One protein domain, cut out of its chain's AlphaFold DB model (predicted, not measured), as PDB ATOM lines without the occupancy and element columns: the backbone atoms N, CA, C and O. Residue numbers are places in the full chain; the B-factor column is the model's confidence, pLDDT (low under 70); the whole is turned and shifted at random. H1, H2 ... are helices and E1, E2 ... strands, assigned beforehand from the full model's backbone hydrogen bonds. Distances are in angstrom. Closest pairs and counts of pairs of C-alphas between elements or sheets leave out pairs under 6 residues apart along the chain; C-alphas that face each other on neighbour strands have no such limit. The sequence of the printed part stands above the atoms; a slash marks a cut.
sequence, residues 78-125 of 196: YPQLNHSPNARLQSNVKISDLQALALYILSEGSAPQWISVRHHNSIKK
ATOM      1  N   TYR A  78     187.403-302.767  37.078       86.19
ATOM      2  CA  TYR A  78     186.113-302.517  36.433       86.19
ATOM      3  C   TYR A  78     186.122-301.128  35.775       86.19
ATOM      4  O   TYR A  78     186.640-300.189  36.385       86.19
ATOM      5  N   PRO A  79     185.582-300.967  34.554       90.25
ATOM      6  CA  PRO A  79     185.542-299.661  33.918       90.25
ATOM      7  C   PRO A  79     184.648-298.718  34.723       90.25
ATOM      8  O   PRO A  79     183.515-299.060  35.063       90.25
ATOM      9  N   GLN A  80     185.161-297.533  35.044       90.94
ATOM     10  CA  GLN A  80     184.412-296.518  35.788       90.94
ATOM     11  C   GLN A  80     184.275-295.261  34.946       90.94
ATOM     12  O   GLN A  80     185.250-294.782  34.375       90.94
ATOM     13  N   LEU A  81     183.065-294.720  34.914       90.88
ATOM     14  CA  LEU A  81     182.715-293.483  34.233       90.88
ATOM     15  C   LEU A  81     182.414-292.452  35.317       90.88
ATOM     16  O   LEU A  81     181.413-292.573  36.017       90.88
ATOM     17  N   ASN A  82     183.295-291.473  35.483       91.75
ATOM     18  CA  ASN A  82     183.135-290.409  36.470       91.75
ATOM     19  C   ASN A  82     183.021-289.069  35.753       91.75
ATOM     20  O   ASN A  82     183.776-288.805  34.820       91.75
ATOM     21  N   HIS A  83     182.120-288.200  36.205       90.19
ATOM     22  CA  HIS A  83     182.103-286.825  35.718       90.19
ATOM     23  C   HIS A  83     183.421-286.136  36.080       90.19
ATOM     24  O   HIS A  83     183.945-286.306  37.186       90.19
ATOM     25  N   SER A  84     183.983-285.385  35.138       88.00
ATOM     26  CA  SER A  84     185.245-284.690  35.357       88.00
ATOM     27  C   SER A  84     185.064-283.618  36.438       88.00
ATOM     28  O   SER A  84     184.129-282.819  36.343       88.00
ATOM     29  N   PRO A  85     185.949-283.544  37.448       83.06
ATOM     30  CA  PRO A  85     185.879-282.499  38.471       83.06
ATOM     31  C   PRO A  85     186.097-281.099  37.882       83.06
ATOM     32  O   PRO A  85     185.662-280.113  38.466       83.06
ATOM     33  N   ASN A  86     186.733-281.018  36.710       81.81
ATOM     34  CA  ASN A  86     186.993-279.766  36.005       81.81
ATOM     35  C   ASN A  86     185.882-279.394  35.014       81.81
ATOM     36  O   ASN A  86     185.955-278.325  34.402       81.81
ATOM     37  N   ALA A  87     184.864-280.241  34.813       83.25
ATOM     38  CA  ALA A  87     183.751-279.851  33.961       83.25
ATOM     39  C   ALA A  87     182.869-278.821  34.662       83.25
ATOM     40  O   ALA A  87     182.512-278.955  35.833       83.25
ATOM     41  N   ARG A  88     182.494-277.785  33.913       78.75
ATOM     42  CA  ARG A  88     181.594-276.745  34.406       78.75
ATOM     43  C   ARG A  88     180.241-277.397  34.685       78.75
ATOM     44  O   ARG A  88     179.597-277.875  33.765       78.75
ATOM     45  N   LEU A  89     179.780-277.348  35.934       71.38
ATOM     46  CA  LEU A  89     178.499-277.926  36.375       71.38
ATOM     47  C   LEU A  89     177.270-277.461  35.563       71.38
ATOM     48  O   LEU A  89     176.222-278.085  35.627       71.38
ATOM     49  N   GLN A  90     177.395-276.357  34.821       72.00
ATOM     50  CA  GLN A  90     176.336-275.746  34.013       72.00
ATOM     51  C   GLN A  90     176.400-276.126  32.521       72.00
ATOM     52  O   GLN A  90     175.547-275.700  31.745       72.00
ATOM     53  N   SER A  91     177.422-276.863  32.070       78.38
ATOM     54  CA  SER A  91     177.478-277.299  30.674       78.38
ATOM     55  C   SER A  91     176.634-278.554  30.496       78.38
ATOM     56  O   SER A  91     177.045-279.640  30.896       78.38
ATOM     57  N   ASN A  92     175.466-278.403  29.875       85.19
ATOM     58  CA  ASN A  92     174.682-279.539  29.403       85.19
ATOM     59  C   ASN A  92     175.522-280.381  28.433       85.19
ATOM     60  O   ASN A  92     176.131-279.833  27.510       85.19
ATOM     61  N   VAL A  93     175.531-281.700  28.633       89.31
ATOM     62  CA  VAL A  93     176.205-282.648  27.737       89.31
ATOM     63  C   VAL A  93     175.439-282.695  26.420       89.31
ATOM     64  O   VAL A  93     174.249-283.017  26.393       89.31
ATOM     65  N   LYS A  94     176.109-282.348  25.321       90.50
ATOM     66  CA  LYS A  94     175.505-282.339  23.984       90.50
ATOM     67  C   LYS A  94     175.629-283.703  23.315       90.50
ATOM     68  O   LYS A  94     176.437-284.548  23.691       90.50
ATOM     69  N   ILE A  95     174.881-283.894  22.231       90.75
ATOM     70  CA  ILE A  95     174.972-285.116  21.426       90.75
ATOM     71  C   ILE A  95     176.398-285.346  20.882       90.75
ATOM     72  O   ILE A  95     176.871-286.480  20.835       90.75
ATOM     73  N   SER A  96     177.106-284.263  20.544       90.94
ATOM     74  CA  SER A  96     178.501-284.282  20.084       90.94
ATOM     75  C   SER A  96     179.458-284.825  21.142       90.94
ATOM     76  O   SER A  96     180.447-285.482  20.829       90.94
ATOM     77  N   ASP A  97     179.154-284.572  22.411       92.12
ATOM     78  CA  ASP A  97     179.993-284.964  23.533       92.12
ATOM     79  C   ASP A  97     179.905-286.475  23.781       92.12
ATOM     80  O   ASP A  97     180.914-287.127  24.059       92.12
ATOM     81  N   LEU A  98     178.710-287.049  23.601       92.25
ATOM     82  CA  LEU A  98     178.489-288.496  23.626       92.25
ATOM     83  C   LEU A  98     179.131-289.194  22.420       92.25
ATOM     84  O   LEU A  98     179.687-290.281  22.575       92.25
ATOM     85  N   GLN A  99     179.116-288.563  21.240       92.56
ATOM     86  CA  GLN A  99     179.846-289.054  20.062       92.56
ATOM     87  C   GLN A  99     181.346-289.129  20.329       92.56
ATOM     88  O   GLN A  99     181.968-290.163  20.079       92.56
ATOM     89  N   ALA A 100     181.917-288.058  20.886       92.19
ATOM     90  CA  ALA A 100     183.328-288.011  21.241       92.19
ATOM     91  C   ALA A 100     183.688-289.078  22.287       92.19
ATOM     92  O   ALA A 100     184.735-289.710  22.177       92.19
ATOM     93  N   LEU A 101     182.810-289.335  23.264       92.81
ATOM     94  CA  LEU A 101     182.998-290.410  24.244       92.81
ATOM     95  C   LEU A 101     182.972-291.800  23.595       92.81
ATOM     96  O   LEU A 101     183.835-292.630  23.881       92.81
ATOM     97  N   ALA A 102     181.993-292.064  22.732       92.81
ATOM     98  CA  ALA A 102     181.894-293.340  22.030       92.81
ATOM     99  C   ALA A 102     183.150-293.601  21.193       92.81
ATOM    100  O   ALA A 102     183.733-294.683  21.265       92.81
ATOM    101  N   LEU A 103     183.598-292.581  20.458       91.69
ATOM    102  CA  LEU A 103     184.822-292.647  19.676       91.69
ATOM    103  C   LEU A 103     186.043-292.870  20.572       91.69
ATOM    104  O   LEU A 103     186.830-293.759  20.284       91.69
ATOM    105  N   TYR A 104     186.166-292.149  21.690       93.62
ATOM    106  CA  TYR A 104     187.249-292.337  22.658       93.62
ATOM    107  C   TYR A 104     187.380-293.797  23.115       93.62
ATOM    108  O   TYR A 104     188.486-294.338  23.118       93.62
ATOM    109  N   ILE A 105     186.266-294.456  23.449       92.94
ATOM    110  CA  ILE A 105     186.287-295.857  23.896       92.94
ATOM    111  C   ILE A 105     186.637-296.803  22.737       92.94
ATOM    112  O   ILE A 105     187.353-297.781  22.939       92.94
ATOM    113  N   LEU A 106     186.137-296.530  21.530       90.50
ATOM    114  CA  LEU A 106     186.330-297.396  20.362       90.50
ATOM    115  C   LEU A 106     187.708-297.252  19.708       90.50
ATOM    116  O   LEU A 106     188.235-298.230  19.182       90.50
ATOM    117  N   SER A 107     188.276-296.048  19.712       88.50
ATOM    118  CA  SER A 107     189.494-295.706  18.973       88.50
ATOM    119  C   SER A 107     190.689-295.375  19.867       88.50
ATOM    120  O   SER A 107     191.698-294.918  19.340       88.50
ATOM    121  N   GLU A 108     190.570-295.528  21.194       83.31
ATOM    122  CA  GLU A 108     191.559-295.060  22.186       83.31
ATOM    123  C   GLU A 108     192.068-293.632  21.892       83.31
ATOM    124  O   GLU A 108     193.265-293.350  21.883       83.31
ATOM    125  N   GLY A 109     191.131-292.730  21.578       82.44
ATOM    126  CA  GLY A 109     191.419-291.348  21.187       82.44
ATOM    127  C   GLY A 109     191.627-290.393  22.367       82.44
ATOM    128  O   GLY A 109     191.910-290.790  23.495       82.44
ATOM    129  N   SER A 110     191.439-289.094  22.122       86.38
ATOM    130  CA  SER A 110     191.419-288.100  23.202       86.38
ATOM    131  C   SER A 110     190.130-288.210  24.017       86.38
ATOM    132  O   SER A 110     189.036-288.234  23.453       86.38
ATOM    133  N   ALA A 111     190.251-288.224  25.346       86.94
ATOM    134  CA  ALA A 111     189.097-288.241  26.241       86.94
ATOM    135  C   ALA A 111     188.352-286.888  26.221       86.94
ATOM    136  O   ALA A 111     189.002-285.832  26.216       86.94
ATOM    137  N   PRO A 112     187.006-286.882  26.244       90.19
ATOM    138  CA  PRO A 112     186.232-285.654  26.411       90.19
ATOM    139  C   PRO A 112     186.486-285.001  27.780       90.19
ATOM    140  O   PRO A 112     186.654-285.683  28.782       90.19
ATOM    141  N   GLN A 113     186.453-283.668  27.856       89.94
ATOM    142  CA  GLN A 113     186.793-282.933  29.089       89.94
ATOM    143  C   GLN A 113     185.777-283.097  30.230       89.94
ATOM    144  O   GLN A 113     186.115-282.874  31.391       89.94
ATOM    145  N   TRP A 114     184.535-283.467  29.911       91.50
ATOM    146  CA  TRP A 114     183.438-283.575  30.873       91.50
ATOM    147  C   TRP A 114     183.367-284.925  31.586       91.50
ATOM    148  O   TRP A 114     182.681-285.045  32.601       91.50
ATOM    149  N   ILE A 115     184.112-285.930  31.118       91.94
ATOM    150  CA  ILE A 115     184.073-287.282  31.672       91.94
ATOM    151  C   ILE A 115     185.468-287.892  31.766       91.94
ATOM    152  O   ILE A 115     186.283-287.799  30.855       91.94
ATOM    153  N   SER A 116     185.736-288.552  32.884       91.75
ATOM    154  CA  SER A 116     186.918-289.371  33.103       91.75
ATOM    155  C   SER A 116     186.517-290.842  33.076       91.75
ATOM    156  O   SER A 116     185.677-291.281  33.865       91.75
ATOM    157  N   VAL A 117     187.126-291.608  32.173       91.44
ATOM    158  CA  VAL A 117     186.920-293.054  32.070       91.44
ATOM    159  C   VAL A 117     188.142-293.762  32.645       91.44
ATOM    160  O   VAL A 117     189.248-293.628  32.126       91.44
ATOM    161  N   ARG A 118     187.968-294.520  33.729       90.75
ATOM    162  CA  ARG A 118     189.020-295.390  34.274       90.75
ATOM    163  C   ARG A 118     188.902-296.778  33.672       90.75
ATOM    164  O   ARG A 118     187.794-297.281  33.511       90.75
ATOM    165  N   HIS A 119     190.048-297.404  33.406       90.31
ATOM    166  CA  HIS A 119     190.137-298.731  32.792       90.31
ATOM    167  C   HIS A 119     189.383-298.822  31.453       90.31
ATOM    168  O   HIS A 119     188.693-299.805  31.210       90.31
ATOM    169  N   HIS A 120     189.496-297.828  30.561       88.81
ATOM    170  CA  HIS A 120     188.766-297.838  29.282       88.81
ATOM    171  C   HIS A 120     189.079-299.078  28.427       88.81
ATOM    172  O   HIS A 120     188.174-299.624  27.805       88.81
ATOM    173  N   ASN A 121     190.299-299.623  28.497       89.06
ATOM    174  CA  ASN A 121     190.678-300.855  27.788       89.06
ATOM    175  C   ASN A 121     189.967-302.120  28.321       89.06
ATOM    176  O   ASN A 121     190.052-303.179  27.693       89.06
ATOM    177  N   SER A 122     189.302-302.068  29.486       89.50
ATOM    178  CA  SER A 122     188.491-303.189  29.988       89.50
ATOM    179  C   SER A 122     187.079-303.213  29.387       89.50
ATOM    180  O   SER A 122     186.380-304.227  29.500       89.50
ATOM    181  N   ILE A 123     186.680-302.153  28.673       90.06
ATOM    182  CA  ILE A 123     185.427-302.086  27.920       90.06
ATOM    183  C   ILE A 123     185.584-302.899  26.628       90.06
ATOM    184  O   ILE A 123     186.252-302.496  25.685       90.06
ATOM    185  N   LYS A 124     184.969-304.087  26.585       88.06
ATOM    186  CA  LYS A 124     185.107-305.027  25.453       88.06
ATOM    187  C   LYS A 124     184.165-304.729  24.286       88.06
ATOM    188  O   LYS A 124     184.415-305.172  23.169       88.06
ATOM    189  N   LYS A 125     183.026-304.104  24.571       91.25
ATOM    190  CA  LYS A 125     181.944-303.864  23.613       91.25
ATOM    191  C   LYS A 125     181.280-302.540  23.946       91.25
ATOM    192  O   LYS A 125     181.031-302.259  25.116       91.25
TER     193      LYS A 125
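This is residues 78 to 125 of the 196 residues of an uncharacterized protein of Venturia effusa (UniProt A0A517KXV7). One helix, H1, lies over a small ribbon of two short antiparallel strands, E1 and E2, with a gap between the helix and the ribbon. The long loop from E1 to H1 swings out at one end. The printed part has 48 residues with E1, H1 and E2 in that order; the class is mixed, and under half of the residues are in named elements. It is compact, with a radius of gyration of the C-alphas of 10.7 A, and elongated, spanning 32 by 20 by 15 A.

E1 is residues 80 to 83, beginning at C-alpha 80 (184.412, -296.518, 35.788). H1 is residues 95 to 107, 18.1 A long. E2 is residues 115 to 118, ending at C-alpha 118 (189.020, -295.390, 34.274).

E1 and E2 are antiparallel neighbours at 157 degrees; N 82 and O 116 are within hydrogen-bond range at 2.9 A. H1 and E2 are near each other. In H1 every O i to N i+4 pair is within hydrogen-bond range.

The C-alphas farthest apart, of Gln 90 and Lys 124, are 31.7 A apart. The printed part has no cut. The link E1 to H1 is long, 11 residues. No printed residue is under 70 in pLDDT.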